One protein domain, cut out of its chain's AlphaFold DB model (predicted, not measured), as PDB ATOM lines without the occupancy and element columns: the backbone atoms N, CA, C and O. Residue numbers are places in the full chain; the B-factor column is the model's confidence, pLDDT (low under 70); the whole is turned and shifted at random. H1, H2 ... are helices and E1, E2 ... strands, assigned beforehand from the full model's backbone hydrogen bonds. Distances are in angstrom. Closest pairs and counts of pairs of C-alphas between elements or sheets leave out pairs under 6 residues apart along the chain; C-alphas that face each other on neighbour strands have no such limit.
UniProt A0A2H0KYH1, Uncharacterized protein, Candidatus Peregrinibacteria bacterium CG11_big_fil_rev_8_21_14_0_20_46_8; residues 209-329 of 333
ATOM      1  N   ILE A 209     172.795 215.710 167.629       92.38
ATOM      2  CA  ILE A 209     172.603 214.262 167.730       92.38
ATOM      3  C   ILE A 209     171.166 213.908 168.123       92.38
ATOM      4  O   ILE A 209     170.641 212.909 167.636       92.38
ATOM      5  N   ASN A 210     170.516 214.698 168.982       91.50
ATOM      6  CA  ASN A 210     169.164 214.383 169.439       91.50
ATOM      7  C   ASN A 210     168.162 214.576 168.300       91.50
ATOM      8  O   ASN A 210     167.326 213.700 168.076       91.50
ATOM      9  N   ALA A 211     168.289 215.666 167.539       94.94
ATOM     10  CA  ALA A 211     167.492 215.892 166.335       94.94
ATOM     11  C   ALA A 211     167.700 214.773 165.298       94.94
ATOM     12  O   ALA A 211     166.721 214.209 164.808       94.94
ATOM     13  N   LEU A 212     168.954 214.382 165.035       94.50
ATOM     14  CA  LEU A 212     169.281 213.295 164.105       94.50
ATOM     15  C   LEU A 212     168.698 211.942 164.550       94.50
ATOM     16  O   LEU A 212     168.119 211.220 163.741       94.50
ATOM     17  N   ILE A 213     168.809 211.591 165.837       93.50
ATOM     18  CA  ILE A 213     168.227 210.353 166.378       93.50
ATOM     19  C   ILE A 213     166.698 210.379 166.260       93.50
ATOM     20  O   ILE A 213     166.109 209.372 165.867       93.50
ATOM     21  N   LEU A 214     166.048 211.509 166.556       94.44
ATOM     22  CA  LEU A 214     164.598 211.656 166.412       94.44
ATOM     23  C   LEU A 214     164.149 211.494 164.952       94.44
ATOM     24  O   LEU A 214     163.201 210.752 164.699       94.44
ATOM     25  N   GLU A 215     164.855 212.099 163.993       95.94
ATOM     26  CA  GLU A 215     164.587 211.927 162.558       95.94
ATOM     27  C   GLU A 215     164.743 210.456 162.130       95.94
ATOM     28  O   GLU A 215     163.866 209.893 161.471       95.94
ATOM     29  N   MET A 216     165.820 209.786 162.561       95.56
ATOM     30  CA  MET A 216     166.047 208.364 162.277       95.56
ATOM     31  C   MET A 216     164.953 207.459 162.866       95.56
ATOM     32  O   MET A 216     164.556 206.481 162.226       95.56
ATOM     33  N   LEU A 217     164.448 207.774 164.063       94.62
ATOM     34  CA  LEU A 217     163.348 207.044 164.700       94.62
ATOM     35  C   LEU A 217     162.026 207.251 163.948       94.62
ATOM     36  O   LEU A 217     161.382 206.263 163.595       94.62
ATOM     37  N   GLN A 218     161.670 208.500 163.628       95.88
ATOM     38  CA  GLN A 218     160.471 208.833 162.848       95.88
ATOM     39  C   GLN A 218     160.490 208.160 161.472       95.88
ATOM     40  O   GLN A 218     159.521 207.510 161.080       95.88
ATOM     41  N   LYS A 219     161.624 208.229 160.763       97.12
ATOM     42  CA  LYS A 219     161.803 207.560 159.471       97.12
ATOM     43  C   LYS A 219     161.634 206.045 159.584       97.12
ATOM     44  O   LYS A 219     160.932 205.446 158.771       97.12
ATOM     45  N   ARG A 220     162.227 205.412 160.605       96.56
ATOM     46  CA  ARG A 220     162.049 203.974 160.869       96.56
ATOM     47  C   ARG A 220     160.574 203.627 161.103       96.56
ATOM     48  O   ARG A 220     160.113 202.608 160.593       96.56
ATOM     49  N   GLU A 221     159.852 204.430 161.881       96.25
ATOM     50  CA  GLU A 221     158.426 204.221 162.160       96.25
ATOM     51  C   GLU A 221     157.569 204.371 160.899       96.25
ATOM     52  O   GLU A 221     156.745 203.494 160.627       96.25
ATOM     53  N   GLN A 222     157.827 205.390 160.074       96.81
ATOM     54  CA  GLN A 222     157.169 205.558 158.778       96.81
ATOM     55  C   GLN A 222     157.437 204.367 157.844       96.81
ATOM     56  O   GLN A 222     156.495 203.789 157.305       96.81
ATOM     57  N   GLU A 223     158.694 203.933 157.695       97.44
ATOM     58  CA  GLU A 223     159.029 202.758 156.879       97.44
ATOM     59  C   GLU A 223     158.301 201.489 157.350       97.44
ATOM     60  O   GLU A 223     157.892 200.666 156.532       97.44
ATOM     61  N   ILE A 224     158.161 201.298 158.669       96.81
ATOM     62  CA  ILE A 224     157.428 200.163 159.246       96.81
ATOM     63  C   ILE A 224     155.933 200.276 158.935       96.81
ATOM     64  O   ILE A 224     155.317 199.276 158.564       96.81
ATOM     65  N   ALA A 225     155.347 201.468 159.072       96.50
ATOM     66  CA  ALA A 225     153.937 201.710 158.781       96.50
ATOM     67  C   ALA A 225     153.613 201.448 157.302       96.50
ATOM     68  O   ALA A 225     152.695 200.684 157.003       96.50
ATOM     69  N   GLU A 226     154.420 201.981 156.382       97.56
ATOM     70  CA  GLU A 226     154.268 201.740 154.947       97.56
ATOM     71  C   GLU A 226     154.453 200.260 154.570       97.56
ATOM     72  O   GLU A 226     153.724 199.731 153.731       97.56
ATOM     73  N   GLU A 227     155.434 199.565 155.159       97.44
ATOM     74  CA  GLU A 227     155.648 198.134 154.905       97.44
ATOM     75  C   GLU A 227     154.485 197.289 155.455       97.44
ATOM     76  O   GLU A 227     154.034 196.353 154.787       97.44
ATOM     77  N   LYS A 228     153.930 197.648 156.624       97.12
ATOM     78  CA  LYS A 228     152.709 197.033 157.170       97.12
ATOM     79  C   LYS A 228     151.502 197.229 156.262       97.12
ATOM     80  O   LYS A 228     150.792 196.256 156.019       97.12
ATOM     81  N   GLU A 229     151.272 198.442 155.770       97.06
ATOM     82  CA  GLU A 229     150.152 198.762 154.880       97.06
ATOM     83  C   GLU A 229     150.245 197.964 153.572       97.06
ATOM     84  O   GLU A 229     149.301 197.262 153.203       97.06
ATOM     85  N   LYS A 230     151.428 197.952 152.939       97.50
ATOM     86  CA  LYS A 230     151.713 197.150 151.735       97.50
ATOM     87  C   LYS A 230     151.460 195.653 151.985       97.50
ATOM     88  O   LYS A 230     150.820 194.992 151.167       97.50
ATOM     89  N   ILE A 231     151.893 195.114 153.131       95.94
ATOM     90  CA  ILE A 231     151.637 193.715 153.527       95.94
ATOM     91  C   ILE A 231     150.143 193.455 153.789       95.94
ATOM     92  O   ILE A 231     149.645 192.394 153.409       95.94
ATOM     93  N   ALA A 232     149.425 194.383 154.423       94.44
ATOM     94  CA  ALA A 232     147.997 194.249 154.703       94.44
ATOM     95  C   ALA A 232     147.172 194.223 153.405       94.44
ATOM     96  O   ALA A 232     146.389 193.290 153.211       94.44
ATOM     97  N   ALA A 233     147.428 195.153 152.479       95.00
ATOM     98  CA  ALA A 233     146.796 195.184 151.160       95.00
ATOM     99  C   ALA A 233     147.096 193.906 150.346       95.00
ATOM    100  O   ALA A 233     146.180 193.273 149.817       95.00
ATOM    101  N   GLU A 234     148.359 193.451 150.331       94.44
ATOM    102  CA  GLU A 234     148.766 192.178 149.714       94.44
ATOM    103  C   GLU A 234     148.005 190.959 150.267       94.44
ATOM    104  O   GLU A 234     147.854 189.959 149.561       94.44
ATOM    105  N   LEU A 235     147.629 190.971 151.550       91.19
ATOM    106  CA  LEU A 235     146.900 189.878 152.196       91.19
ATOM    107  C   LEU A 235     145.399 189.956 151.904       91.19
ATOM    108  O   LEU A 235     144.803 188.932 151.571       91.19
ATOM    109  N   GLU A 236     144.811 191.151 151.962       89.56
ATOM    110  CA  GLU A 236     143.392 191.377 151.675       89.56
ATOM    111  C   GLU A 236     143.048 191.039 150.213       89.56
ATOM    112  O   GLU A 236     142.041 190.387 149.936       89.56
ATOM    113  N   GLU A 237     143.913 191.399 149.261       90.25
ATOM    114  CA  GLU A 237     143.728 191.055 147.848       90.25
ATOM    115  C   GLU A 237     143.770 189.530 147.614       90.25
ATOM    116  O   GLU A 237     142.961 188.975 146.860       90.25
ATOM    117  N   LYS A 238     144.677 188.822 148.304       86.44
ATOM    118  CA  LYS A 238     144.754 187.349 148.269       86.44
ATOM    119  C   LYS A 238     143.511 186.713 148.889       86.44
ATOM    120  O   LYS A 238     143.015 185.724 148.355       86.44
ATOM    121  N   GLU A 239     142.981 187.281 149.969       83.44
ATOM    122  CA  GLU A 239     141.749 186.812 150.604       83.44
ATOM    123  C   GLU A 239     140.524 186.998 149.690       83.44
ATOM    124  O   GLU A 239     139.772 186.044 149.474       83.44
ATOM    125  N   LYS A 240     140.377 188.168 149.048       84.44
ATOM    126  CA  LYS A 240     139.342 188.423 148.027       84.44
ATOM    127  C   LYS A 240     139.403 187.392 146.892       84.44
ATOM    128  O   LYS A 240     138.383 186.795 146.548       84.44
ATOM    129  N   LYS A 241     140.603 187.107 146.371       82.00
ATOM    130  CA  LYS A 241     140.835 186.087 145.328       82.00
ATOM    131  C   LYS A 241     140.470 184.664 145.775       82.00
ATOM    132  O   LYS A 241     139.947 183.900 144.970       82.00
ATOM    133  N   ILE A 242     140.702 184.301 147.040       76.44
ATOM    134  CA  ILE A 242     140.307 182.989 147.591       76.44
ATOM    135  C   ILE A 242     138.783 182.883 147.737       76.44
ATOM    136  O   ILE A 242     138.216 181.836 147.426       76.44
ATOM    137  N   ASN A 243     138.114 183.952 148.176       69.56
ATOM    138  CA  ASN A 243     136.666 183.958 148.402       69.56
ATOM    139  C   ASN A 243     135.832 183.934 147.107       69.56
ATOM    140  O   ASN A 243     134.704 183.445 147.134       69.56
ATOM    141  N   LEU A 244     136.387 184.408 145.984       67.69
ATOM    142  CA  LEU A 244     135.763 184.357 144.653       67.69
ATOM    143  C   LEU A 244     135.884 182.988 143.953       67.69
ATOM    144  O   LEU A 244     135.208 182.749 142.955       67.69
ATOM    145  N   GLY A 245     136.739 182.085 144.444       62.91
ATOM    146  CA  GLY A 245     136.935 180.760 143.856       62.91
ATOM    147  C   GLY A 245     135.985 179.702 144.426       62.91
ATOM    148  O   GLY A 245     135.862 179.555 145.640       62.91
ATOM    149  N   SER A 246     135.408 178.863 143.559       53.16
ATOM    150  CA  SER A 246     134.503 177.749 143.919       53.16
ATOM    151  C   SER A 246     135.138 176.664 144.806       53.16
ATOM    152  O   SER A 246     134.456 175.740 145.241       53.16
ATOM    153  N   ASN A 247     136.442 176.754 145.079       56.31
ATOM    154  CA  ASN A 247     137.204 175.817 145.891       56.31
ATOM    155  C   ASN A 247     137.900 176.574 147.038       56.31
ATOM    156  O   ASN A 247     139.050 177.008 146.913       56.31
ATOM    157  N   ARG A 248     137.171 176.774 148.149       59.94
ATOM    158  CA  ARG A 248     137.636 177.509 149.341       59.94
ATOM    159  C   ARG A 248     138.852 176.827 149.980       59.94
ATOM    160  O   ARG A 248     138.713 175.985 150.868       59.94
ATOM    161  N   LYS A 249     140.062 177.236 149.587       64.94
ATOM    162  CA  LYS A 249     141.294 176.863 150.297       64.94
ATOM    163  C   LYS A 249     141.260 177.444 151.712       64.94
ATOM    164  O   LYS A 249     141.161 178.654 151.895       64.94
ATOM    165  N   PHE A 250     141.362 176.578 152.718       69.81
ATOM    166  CA  PHE A 250     141.439 176.998 154.116       69.81
ATOM    167  C   PHE A 250     142.718 177.807 154.364       69.81
ATOM    168  O   PHE A 250     143.822 177.310 154.135       69.81
ATOM    169  N   VAL A 251     142.582 179.031 154.886       79.50
ATOM    170  CA  VAL A 251     143.741 179.806 155.347       79.50
ATOM    171  C   VAL A 251     144.369 179.084 156.538       79.50
ATOM    172  O   VAL A 251     143.715 178.829 157.553       79.50
ATOM    173  N   SER A 252     145.641 178.710 156.404       87.31
ATOM    174  CA  SER A 252     146.360 178.001 157.464       87.31
ATOM    175  C   SER A 252     146.665 178.928 158.647       87.31
ATOM    176  O   SER A 252     146.814 180.139 158.478       87.31
ATOM    177  N   ARG A 253     146.863 178.357 159.841       89.06
ATOM    178  CA  ARG A 253     147.325 179.108 161.026       89.06
ATOM    179  C   ARG A 253     148.795 179.552 160.948       89.06
ATOM    180  O   ARG A 253     149.245 180.277 161.829       89.06
ATOM    181  N   TYR A 254     149.558 179.114 159.945       93.12
ATOM    182  CA  TYR A 254     150.962 179.494 159.789       93.12
ATOM    183  C   TYR A 254     151.073 180.960 159.354       93.12
ATOM    184  O   TYR A 254     150.628 181.331 158.269       93.12
ATOM    185  N   ILE A 255     151.694 181.780 160.203       94.75
ATOM    186  CA  ILE A 255     151.934 183.201 159.940       94.75
ATOM    187  C   ILE A 255     153.020 183.334 158.851       94.75
ATOM    188  O   ILE A 255     154.105 182.762 159.015       94.75
ATOM    189  N   PRO A 256     152.781 184.082 157.754       95.50
ATOM    190  CA  PRO A 256     153.759 184.269 156.683       95.50
ATOM    191  C   PRO A 256     155.099 184.853 157.158       95.50
ATOM    192  O   PRO A 256     155.166 185.641 158.100       95.50
ATOM    193  N   SER A 257     156.191 184.517 156.464       96.44
ATOM    194  CA  SER A 257     157.536 185.020 156.792       96.44
ATOM    195  C   SER A 257     157.657 186.545 156.678       96.44
ATOM    196  O   SER A 257     158.249 187.145 157.570       96.44
ATOM    197  N   LYS A 258     157.046 187.178 155.658       96.81
ATOM    198  CA  LYS A 258     156.947 188.651 155.539       96.81
ATOM    199  C   LYS A 258     156.359 189.279 156.811       96.81
ATOM    200  O   LYS A 258     156.968 190.160 157.402       96.81
ATOM    201  N   VAL A 259     155.220 188.754 157.270       97.19
ATOM    202  CA  VAL A 259     154.501 189.238 158.461       97.19
ATOM    203  C   VAL A 259     155.358 189.106 159.726       97.19
ATOM    204  O   VAL A 259     155.408 190.021 160.538       97.19
ATOM    205  N   ARG A 260     156.104 188.004 159.880       97.06
ATOM    206  CA  ARG A 260     157.040 187.858 161.009       97.06
ATOM    207  C   ARG A 260     158.208 188.840 160.953       97.06
ATOM    208  O   ARG A 260     158.583 189.366 161.994       97.06
ATOM    209  N   LYS A 261     158.756 189.110 159.763       97.38
ATOM    210  CA  LYS A 261     159.849 190.078 159.587       97.38
ATOM    211  C   LYS A 261     159.427 191.498 159.961       97.38
ATOM    212  O   LYS A 261     160.169 192.144 160.689       97.38
ATOM    213  N   ILE A 262     158.246 191.961 159.540       97.75
ATOM    214  CA  ILE A 262     157.788 193.318 159.885       97.75
ATOM    215  C   ILE A 262     157.497 193.465 161.388       97.75
ATOM    216  O   ILE A 262     157.930 194.441 161.993       97.75
ATOM    217  N   LEU A 263     156.894 192.454 162.027       97.38
ATOM    218  CA  LEU A 263     156.700 192.438 163.487       97.38
ATOM    219  C   LEU A 263     158.037 192.434 164.251       97.38
ATOM    220  O   LEU A 263     158.150 193.075 165.291       97.38
ATOM    221  N   GLN A 264     159.065 191.755 163.727       96.38
ATOM    222  CA  GLN A 264     160.418 191.785 164.288       96.38
ATOM    223  C   GLN A 264     161.130 193.129 164.034       96.38
ATOM    224  O   GLN A 264     161.846 193.603 164.913       96.38
ATOM    225  N   LYS A 265     160.925 193.775 162.872       96.50
ATOM    226  CA  LYS A 265     161.441 195.131 162.578       96.50
ATOM    227  C   LYS A 265     160.862 196.155 163.561       96.50
ATOM    228  O   LYS A 265     161.583 197.044 164.008       96.50
ATOM    229  N   GLU A 266     159.588 196.002 163.916       96.00
ATOM    230  CA  GLU A 266     158.840 196.874 164.825       96.00
ATOM    231  C   GLU A 266     159.160 196.652 166.309       96.00
ATOM    232  O   GLU A 266     159.640 197.575 166.968       96.00
ATOM    233  N   TYR A 267     158.926 195.442 166.823       95.06
ATOM    234  CA  TYR A 267     158.987 195.125 168.257       95.06
ATOM    235  C   TYR A 267     160.317 194.484 168.699       95.06
ATOM    236  O   TYR A 267     160.528 194.210 169.884       95.06
ATOM    237  N   GLY A 268     161.230 194.221 167.759       95.19
ATOM    238  CA  GLY A 268     162.480 193.516 168.027       95.19
ATOM    239  C   GLY A 268     162.231 192.073 168.467       95.19
ATOM    240  O   GLY A 268     161.495 191.327 167.823       95.19
ATOM    241  N   THR A 269     162.861 191.673 169.572       95.44
ATOM    242  CA  THR A 269     162.697 190.346 170.190       95.44
ATOM    243  C   THR A 269     161.840 190.367 171.455       95.44
ATOM    244  O   THR A 269     161.771 189.350 172.140       95.44
ATOM    245  N   ARG A 270     161.238 191.504 171.833       95.69
ATOM    246  CA  ARG A 270     160.572 191.685 173.135       95.69
ATOM    247  C   ARG A 270     159.075 191.388 173.075       95.69
ATOM    248  O   ARG A 270     158.431 191.527 172.042       95.69
ATOM    249  N   CYS A 271     158.516 191.000 174.221       97.19
ATOM    250  CA  CYS A 271     157.073 190.942 174.429       97.19
ATOM    251  C   CYS A 271     156.453 192.348 174.315       97.19
ATOM    252  O   CYS A 271     156.936 193.278 174.955       97.19
ATOM    253  N   THR A 272     155.357 192.497 173.566       96.50
ATOM    254  CA  THR A 272     154.657 193.784 173.385       96.50
ATOM    255  C   THR A 272     153.734 194.174 174.539       96.50
ATOM    256  O   THR A 272     153.154 195.260 174.526       96.50
ATOM    257  N   ALA A 273     153.562 193.311 175.543       93.81
ATOM    258  CA  ALA A 273     152.787 193.651 176.728       93.81
ATOM    259  C   ALA A 273     153.471 194.777 177.521       93.81
ATOM    260  O   ALA A 273     154.677 194.724 177.783       93.81
ATOM    261  N   ARG A 274     152.692 195.785 177.934       87.94
ATOM    262  CA  ARG A 274     153.192 196.961 178.665       87.94
ATOM    263  C   ARG A 274     154.023 196.545 179.883       87.94
ATOM    264  O   ARG A 274     153.667 195.622 180.612       87.94
ATOM    265  N   THR A 275     155.138 197.239 180.107       87.50
ATOM    266  CA  THR A 275     156.131 196.976 181.171       87.50
ATOM    267  C   THR A 275     156.869 195.625 181.106       87.50
ATOM    268  O   THR A 275     157.777 195.388 181.910       87.50
ATOM    269  N   CYS A 276     156.561 194.739 180.150       93.19
ATOM    270  CA  CYS A 276     157.238 193.452 180.037       93.19
ATOM    271  C   CYS A 276     158.651 193.602 179.456       93.19
ATOM    272  O   CYS A 276     158.864 194.264 178.445       93.19
ATOM    273  N   LYS A 277     159.631 192.950 180.093       93.12
ATOM    274  CA  LYS A 277     161.038 192.924 179.647       93.12
ATOM    275  C   LYS A 277     161.462 191.568 179.071       93.12
ATOM    276  O   LYS A 277     162.587 191.432 178.598       93.12
ATOM    277  N   SER A 278     160.585 190.566 179.121       93.88
ATOM    278  CA  SER A 278     160.844 189.226 178.586       93.88
ATOM    279  C   SER A 278     160.851 189.222 177.060       93.88
ATOM    280  O   SER A 278     160.181 190.033 176.419       93.88
ATOM    281  N   ASP A 279     161.592 188.281 176.484       97.12
ATOM    282  CA  ASP A 279     161.595 188.069 175.040       97.12
ATOM    283  C   ASP A 279     160.276 187.422 174.577       97.12
ATOM    284  O   ASP A 279     159.603 186.714 175.333       97.12
ATOM    285  N   SER A 280     159.877 187.696 173.338       96.88
ATOM    286  CA  SER A 280     158.698 187.103 172.712       96.88
ATOM    287  C   SER A 280     158.994 185.677 172.245       96.88
ATOM    288  O   SER A 280     159.942 185.451 171.496       96.88
ATOM    289  N   GLU A 281     158.138 184.729 172.619       96.38
ATOM    290  CA  GLU A 281     158.217 183.322 172.195       96.38
ATOM    291  C   GLU A 281     157.153 182.984 171.140       96.38
ATOM    292  O   GLU A 281     157.299 182.037 170.362       96.38
ATOM    293  N   HIS A 282     156.042 183.724 171.133       96.25
ATOM    294  CA  HIS A 282     154.842 183.425 170.357       96.25
ATOM    295  C   HIS A 282     154.297 184.699 169.714       96.25
ATOM    296  O   HIS A 282     154.461 185.788 170.253       96.25
ATOM    297  N   ILE A 283     153.603 184.574 168.584       96.81
ATOM    298  CA  ILE A 283     152.831 185.680 168.007       96.81
ATOM    299  C   ILE A 283     151.357 185.357 168.217       96.81
ATOM    300  O   ILE A 283     150.873 184.319 167.766       96.81
ATOM    301  N   HIS A 284     150.672 186.235 168.937       95.31
ATOM    302  CA  HIS A 284     149.260 186.141 169.267       95.31
ATOM    303  C   HIS A 284     148.420 186.911 168.244       95.31
ATOM    304  O   HIS A 284     148.759 188.045 167.911       95.31
ATOM    305  N   HIS A 285     147.306 186.339 167.785       94.56
ATOM    306  CA  HIS A 285     146.280 187.081 167.045       94.56
ATOM    307  C   HIS A 285     145.389 187.836 168.033       94.56
ATOM    308  O   HIS A 285     144.613 187.204 168.744       94.56
ATOM    309  N   THR A 286     145.475 189.168 168.068       91.56
ATOM    310  CA  THR A 286     144.659 190.007 168.973       91.56
ATOM    311  C   THR A 286     143.175 189.988 168.602       91.56
ATOM    312  O   THR A 286     142.312 190.171 169.457       91.56
ATOM    313  N   GLN A 287     142.865 189.697 167.337       88.75
ATOM    314  CA  GLN A 287     141.530 189.325 166.879       88.75
ATOM    315  C   GLN A 287     141.422 187.804 166.719       88.75
ATOM    316  O   GLN A 287     142.343 187.147 166.236       88.75
ATOM    317  N   ARG A 288     140.264 187.215 167.046       85.88
ATOM    318  CA  ARG A 288     140.040 185.763 166.914       85.88
ATOM    319  C   ARG A 288     140.273 185.277 165.477       85.88
ATOM    320  O   ARG A 288     139.400 185.421 164.620       85.88
ATOM    321  N   PHE A 289     141.380 184.563 165.242       88.56
ATOM    322  CA  PHE A 289     141.694 183.953 163.939       88.56
ATOM    323  C   PHE A 289     140.570 183.042 163.410       88.56
ATOM    324  O   PHE A 289     140.369 182.937 162.206       88.56
ATOM    325  N   ALA A 290     139.793 182.398 164.287       84.38
ATOM    326  CA  ALA A 290     138.656 181.575 163.869       84.38
ATOM    327  C   ALA A 290     137.540 182.371 163.157       84.38
ATOM    328  O   ALA A 290     136.854 181.802 162.307       84.38
ATOM    329  N   ALA A 291     137.376 183.656 163.495       84.38
ATOM    330  CA  ALA A 291     136.404 184.556 162.881       84.38
ATOM    331  C   ALA A 291     136.977 185.220 161.621       84.38
ATOM    332  O   ALA A 291     136.399 185.083 160.548       84.38
ATOM    333  N   PHE A 292     138.137 185.874 161.744       84.69
ATOM    334  CA  PHE A 292     138.690 186.732 160.689       84.69
ATOM    335  C   PHE A 292     139.661 186.034 159.730       84.69
ATOM    336  O   PHE A 292     139.888 186.538 158.642       84.69
ATOM    337  N   LYS A 293     140.256 184.898 160.123       87.69
ATOM    338  CA  LYS A 293     141.156 184.039 159.318       87.69
ATOM    339  C   LYS A 293     142.326 184.729 158.596       87.69
ATOM    340  O   LYS A 293     142.984 184.086 157.782       87.69
ATOM    341  N   ASN A 294     142.637 185.978 158.926       89.00
ATOM    342  CA  ASN A 294     143.728 186.735 158.325       89.00
ATOM    343  C   ASN A 294     144.988 186.752 159.214       89.00
ATOM    344  O   ASN A 294     144.979 186.343 160.378       89.00
ATOM    345  N   HIS A 295     146.095 187.205 158.624       94.38
ATOM    346  CA  HIS A 295     147.387 187.417 159.290       94.38
ATOM    347  C   HIS A 295     147.832 188.875 159.141       94.38
ATOM    348  O   HIS A 295     149.002 189.149 158.875       94.38
ATOM    349  N   ASN A 296     146.879 189.807 159.226       95.00
ATOM    350  CA  ASN A 296     147.160 191.231 159.108       95.00
ATOM    351  C   ASN A 296     148.099 191.667 160.263       95.00
ATOM    352  O   ASN A 296     147.772 191.406 161.423       95.00
ATOM    353  N   PRO A 297     149.252 192.315 159.985       96.38
ATOM    354  CA  PRO A 297     150.226 192.689 161.014       96.38
ATOM    355  C   PRO A 297     149.685 193.661 162.076       96.38
ATOM    356  O   PRO A 297     150.238 193.700 163.168       96.38
ATOM    357  N   TYR A 298     148.605 194.406 161.812       95.31
ATOM    358  CA  TYR A 298     147.952 195.254 162.821       95.31
ATOM    359  C   TYR A 298     147.170 194.457 163.883       95.31
ATOM    360  O   TYR A 298     146.867 194.991 164.947       95.31
ATOM    361  N   PHE A 299     146.871 193.175 163.635       95.12
ATOM    362  CA  PHE A 299     146.135 192.297 164.559       95.12
ATOM    363  C   PHE A 299     146.997 191.146 165.101       95.12
ATOM    364  O   PHE A 299     146.487 190.086 165.476       95.12
ATOM    365  N   LEU A 300     148.318 191.351 165.139       96.12
ATOM    366  CA  LEU A 300     149.309 190.389 165.611       96.12
ATOM    367  C   LEU A 300     150.241 191.029 166.646       96.12
ATOM    368  O   LEU A 300     150.766 192.114 166.428       96.12
ATOM    369  N   ALA A 301     150.482 190.326 167.752       96.12
ATOM    370  CA  ALA A 301     151.304 190.793 168.866       96.12
ATOM    371  C   ALA A 301     152.349 189.731 169.266       96.12
ATOM    372  O   ALA A 301     151.966 188.638 169.695       96.12
ATOM    373  N   PRO A 302     153.662 190.002 169.136       97.69
ATOM    374  CA  PRO A 302     154.712 189.178 169.735       97.69
ATOM    375  C   PRO A 302     154.638 189.196 171.271       97.69
ATOM    376  O   PRO A 302     154.843 190.225 171.904       97.69
ATOM    377  N   LEU A 303     154.371 188.049 171.893       97.62
ATOM    378  CA  LEU A 303     154.229 187.903 173.343       97.62
ATOM    379  C   LEU A 303     155.195 186.847 173.896       97.62
ATOM    380  O   LEU A 303     155.516 185.857 173.231       97.62
ATOM    381  N   CYS A 304     155.639 187.025 175.143       97.44
ATOM    382  CA  CYS A 304     156.247 185.930 175.899       97.44
ATOM    383  C   CYS A 304     155.186 184.870 176.233       97.44
ATOM    384  O   CYS A 304     153.978 185.107 176.118       97.44
ATOM    385  N   LYS A 305     155.627 183.693 176.679       96.62
ATOM    386  CA  LYS A 305     154.737 182.578 177.007       96.62
ATOM    387  C   LYS A 305     153.649 182.933 178.023       96.62
ATOM    388  O   LYS A 305     152.502 182.519 177.855       96.62
ATOM    389  N   GLU A 306     153.981 183.687 179.069       96.62
ATOM    390  CA  GLU A 306     153.018 184.083 180.098       96.62
ATOM    391  C   GLU A 306     151.973 185.050 179.544       96.62
ATOM    392  O   GLU A 306     150.783 184.793 179.701       96.62
ATOM    393  N   HIS A 307     152.383 186.109 178.842       96.69
ATOM    394  CA  HIS A 307     151.441 187.054 178.233       96.69
ATOM    395  C   HIS A 307     150.565 186.412 177.160       96.69
ATOM    396  O   HIS A 307     149.384 186.731 177.072       96.69
ATOM    397  N   HIS A 308     151.098 185.452 176.405       95.31
ATOM    398  CA  HIS A 308     150.314 184.655 175.468       95.31
ATOM    399  C   HIS A 308     149.253 183.793 176.184       95.31
ATOM    400  O   HIS A 308     148.108 183.742 175.738       95.31
ATOM    401  N   ASP A 309     149.592 183.151 177.312       93.50
ATOM    402  CA  ASP A 309     148.618 182.421 178.143       93.50
ATOM    403  C   ASP A 309     147.554 183.357 178.766       93.50
ATOM    404  O   ASP A 309     146.398 182.945 178.870       93.50
ATOM    405  N   ILE A 310     147.914 184.589 179.163       92.88
ATOM    406  CA  ILE A 310     146.968 185.611 179.667       92.88
ATOM    407  C   ILE A 310     146.005 186.043 178.558       92.88
ATOM    408  O   ILE A 310     144.795 186.032 178.754       92.88
ATOM    409  N   ALA A 311     146.517 186.367 177.370       91.75
ATOM    410  CA  ALA A 311     145.678 186.813 176.262       91.75
ATOM    411  C   ALA A 311     144.637 185.746 175.863       91.75
ATOM    412  O   ALA A 311     143.468 186.060 175.652       91.75
ATOM    413  N   HIS A 312     145.018 184.461 175.861       88.62
ATOM    414  CA  HIS A 312     144.060 183.367 175.643       88.62
ATOM    415  C   HIS A 312     143.097 183.143 176.814       88.62
ATOM    416  O   HIS A 312     141.982 182.692 176.577       88.62
ATOM    417  N   SER A 313     143.453 183.452 178.066       83.81
ATOM    418  CA  SER A 313     142.528 183.275 179.200       83.81
ATOM    419  C   SER A 313     141.400 184.309 179.245       83.81
ATOM    420  O   SER A 313     140.395 184.076 179.918       83.81
ATOM    421  N   MET A 314     141.555 185.427 178.530       77.81
ATOM    422  CA  MET A 314     140.499 186.416 178.287       77.81
ATOM    423  C   MET A 314     139.531 185.973 177.173       77.81
ATOM    424  O   MET A 314     138.401 186.458 177.109       77.81
ATOM    425  N   ASP A 315     139.922 185.021 176.317       72.50
ATOM    426  CA  ASP A 315     139.015 184.415 175.345       72.50
ATOM    427  C   ASP A 315     138.161 183.327 176.020       72.50
ATOM    428  O   ASP A 315     138.631 182.233 176.342       72.50
ATOM    429  N   VAL A 316     136.864 183.617 176.171       58.06
ATOM    430  CA  VAL A 316     135.848 182.732 176.775       58.06
ATOM    431  C   VAL A 316     135.921 181.281 176.261       58.06
ATOM    432  O   VAL A 316     135.816 180.348 177.055       58.06
ATOM    433  N   LYS A 317     136.186 181.055 174.962       55.16
ATOM    434  CA  LYS A 317     136.275 179.693 174.391       55.16
ATOM    435  C   LYS A 317     137.547 178.942 174.788       55.16
ATOM    436  O   LYS A 317     137.572 177.712 174.762       55.16
ATOM    437  N   TRP A 318     138.617 179.641 175.150       48.78
ATOM    438  CA  TRP A 318     139.860 179.011 175.600       48.78
ATOM    439  C   TRP A 318     139.761 178.513 177.045       48.78
ATOM    440  O   TRP A 318     140.335 177.468 177.371       48.78
ATOM    441  N   GLY A 319     138.993 179.213 177.889       50.47
ATOM    442  CA  GLY A 319     138.653 178.767 179.243       50.47
ATOM    443  C   GLY A 319     137.958 177.402 179.239       50.47
ATOM    444  O   GLY A 319     138.357 176.506 179.985       50.47
ATOM    445  N   GLU A 320     137.005 177.197 178.325       50.03
ATOM    446  CA  GLU A 320     136.303 175.919 178.129       50.03
ATOM    447  C   GLU A 320     137.260 174.791 177.710       50.03
ATOM    448  O   GLU A 320     137.292 173.730 178.337       50.03
ATOM    449  N   VAL A 321     138.101 175.024 176.693       52.66
ATOM    450  CA  VAL A 321     139.037 174.011 176.167       52.66
ATOM    451  C   VAL A 321     140.104 173.630 177.201       52.66
ATOM    452  O   VAL A 321     140.368 172.444 177.411       52.66
ATOM    453  N   ARG A 322     140.706 174.602 177.901       47.47
ATOM    454  CA  ARG A 322     141.720 174.325 178.939       47.47
ATOM    455  C   ARG A 322     141.084 173.747 180.209       47.47
ATOM    456  O   ARG A 322     141.682 172.886 180.852       47.47
ATOM    457  N   GLY A 323     139.854 174.153 180.530       47.69
ATOM    458  CA  GLY A 323     139.034 173.584 181.599       47.69
ATOM    459  C   GLY A 323     138.662 172.119 181.353       47.69
ATOM    460  O   GLY A 323     138.722 171.316 182.284       47.69
ATOM    461  N   ALA A 324     138.369 171.732 180.107       42.00
ATOM    462  CA  ALA A 324     138.150 170.337 179.723       42.00
ATOM    463  C   ALA A 324     139.417 169.477 179.903       42.00
ATOM    464  O   ALA A 324     139.342 168.380 180.456       42.00
ATOM    465  N   VAL A 325     140.594 170.003 179.538       41.97
ATOM    466  CA  VAL A 325     141.898 169.322 179.717       41.97
ATOM    467  C   VAL A 325     142.313 169.197 181.195       41.97
ATOM    468  O   VAL A 325     143.097 168.316 181.548       41.97
ATOM    469  N   LEU A 326     141.773 170.032 182.090       41.81
ATOM    470  CA  LEU A 326     141.968 169.903 183.542       41.81
ATOM    471  C   LEU A 326     140.895 169.032 184.224       41.81
ATOM    472  O   LEU A 326     141.201 168.380 185.221       41.81
ATOM    473  N   ASN A 327     139.672 168.962 183.683       40.88
ATOM    474  CA  ASN A 327     138.593 168.099 184.187       40.88
ATOM    475  C   ASN A 327     138.651 166.645 183.672       40.88
ATOM    476  O   ASN A 327     137.917 165.809 184.188       40.88
ATOM    477  N   CYS A 328     139.511 166.299 182.707       30.91
ATOM    478  CA  CYS A 328     139.626 164.924 182.195       30.91
ATOM    479  C   CYS A 328     140.473 163.970 183.072       30.91
ATOM    480  O   CYS A 328     140.858 162.891 182.622       30.91
ATOM    481  N   TYR A 329     140.743 164.331 184.333       34.84
ATOM    482  CA  TYR A 329     141.035 163.351 185.385       34.84
ATOM    483  C   TYR A 329     139.727 162.995 186.100       34.84
ATOM    484  O   TYR A 329     139.030 163.909 186.543       34.84
TER     485      TYR A 329
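Overview. This is residues 209 to 329 of the 333 residues of an uncharacterized protein of Candidatus Peregrinibacteria bacterium CG11_big_fil_rev_8_21_14_0_20_46_8 (UniProt A0A2H0KYH1). A tiny two-stranded ladder, E1 and E2, sits in the middle of the body, with H2 packed on its E2 side and H4 on its E1 side, while one very long helix, H1, runs past H2 and packs on it with residues 221 to 231. Residues 209 to 219 of H1 stick out at one end, and residues 323 to 329, of which 323 to 327 belong to H5, stick out at the other. The printed part has 121 residues, with five named helices and two named strands in the order H1, H2, E1, H3, E2, H4, H5; the sheet, E1 - E2, is antiparallel, and the class is mostly helix. The whole is loose, with a radius of gyration of the C-alphas of 17.6 A, and flat, spanning 62 by 43 by 19 A.

Along the chain. Start at the sheet: E1 is residues 282 to 285 and E2 residues 300 to 303, with H3, residues 289 to 292, between them along the chain. Find C-alpha 209 at (172.603, 214.262, 167.730); from there H1, residues 209 to 243, runs 50.8 A to C-alpha 243 at (136.666, 183.958, 148.402). H2 is residues 257 to 267, 15.4 A long, and H4 is residues 305 to 313, 12.4 A long. H5, residues 316 to 327, is 16.6 A long and ends with C-alpha 327 at (138.593, 168.099, 184.187).

Arrangement. Look first between E1 and E2, antiparallel at 146 degrees, where N 284 and O 301 are 2.8 A apart and N 303 and O 282 are 2.8 A apart, both within hydrogen-bond range. The closest C-alphas of H2 and E2 are those of Leu 263 and Pro 302, 7.3 A apart. The closest C-alphas of E1 and H4 are those of His 284 and His 308, 6.5 A apart. Farther out, H1 and H2 form a helical hairpin: they touch, closest at the C-alphas of Ile 224 and Glu 266, 6.6 A apart, and run opposite ways at a shallow tilt of 29 degrees. H4 and H5 only just touch, with 3 pairs of C-alphas within 8 A, and only at the corner, about perpendicular at 73 degrees; the closest C-alphas are those of Ser 313 and Gly 319, 5.9 A apart. H3 touches no helix, and H1 is apart from both strands. Every O i to N i+4 pair is within hydrogen-bond range in H2 and H4, 30 of 31 in H1 and 7 of 8 in H5, while H3 is too short for one.

Size, cuts and confidence. The C-alphas of Ile 209 and Tyr 329, the two farthest apart, are 62.5 A apart. The printed part has no cut; the links H1 to H2 and H2 to E1 are long. Mean pLDDT of the printed part is 85.6, and residues 243 to 250 and 316 to 329 are under 70.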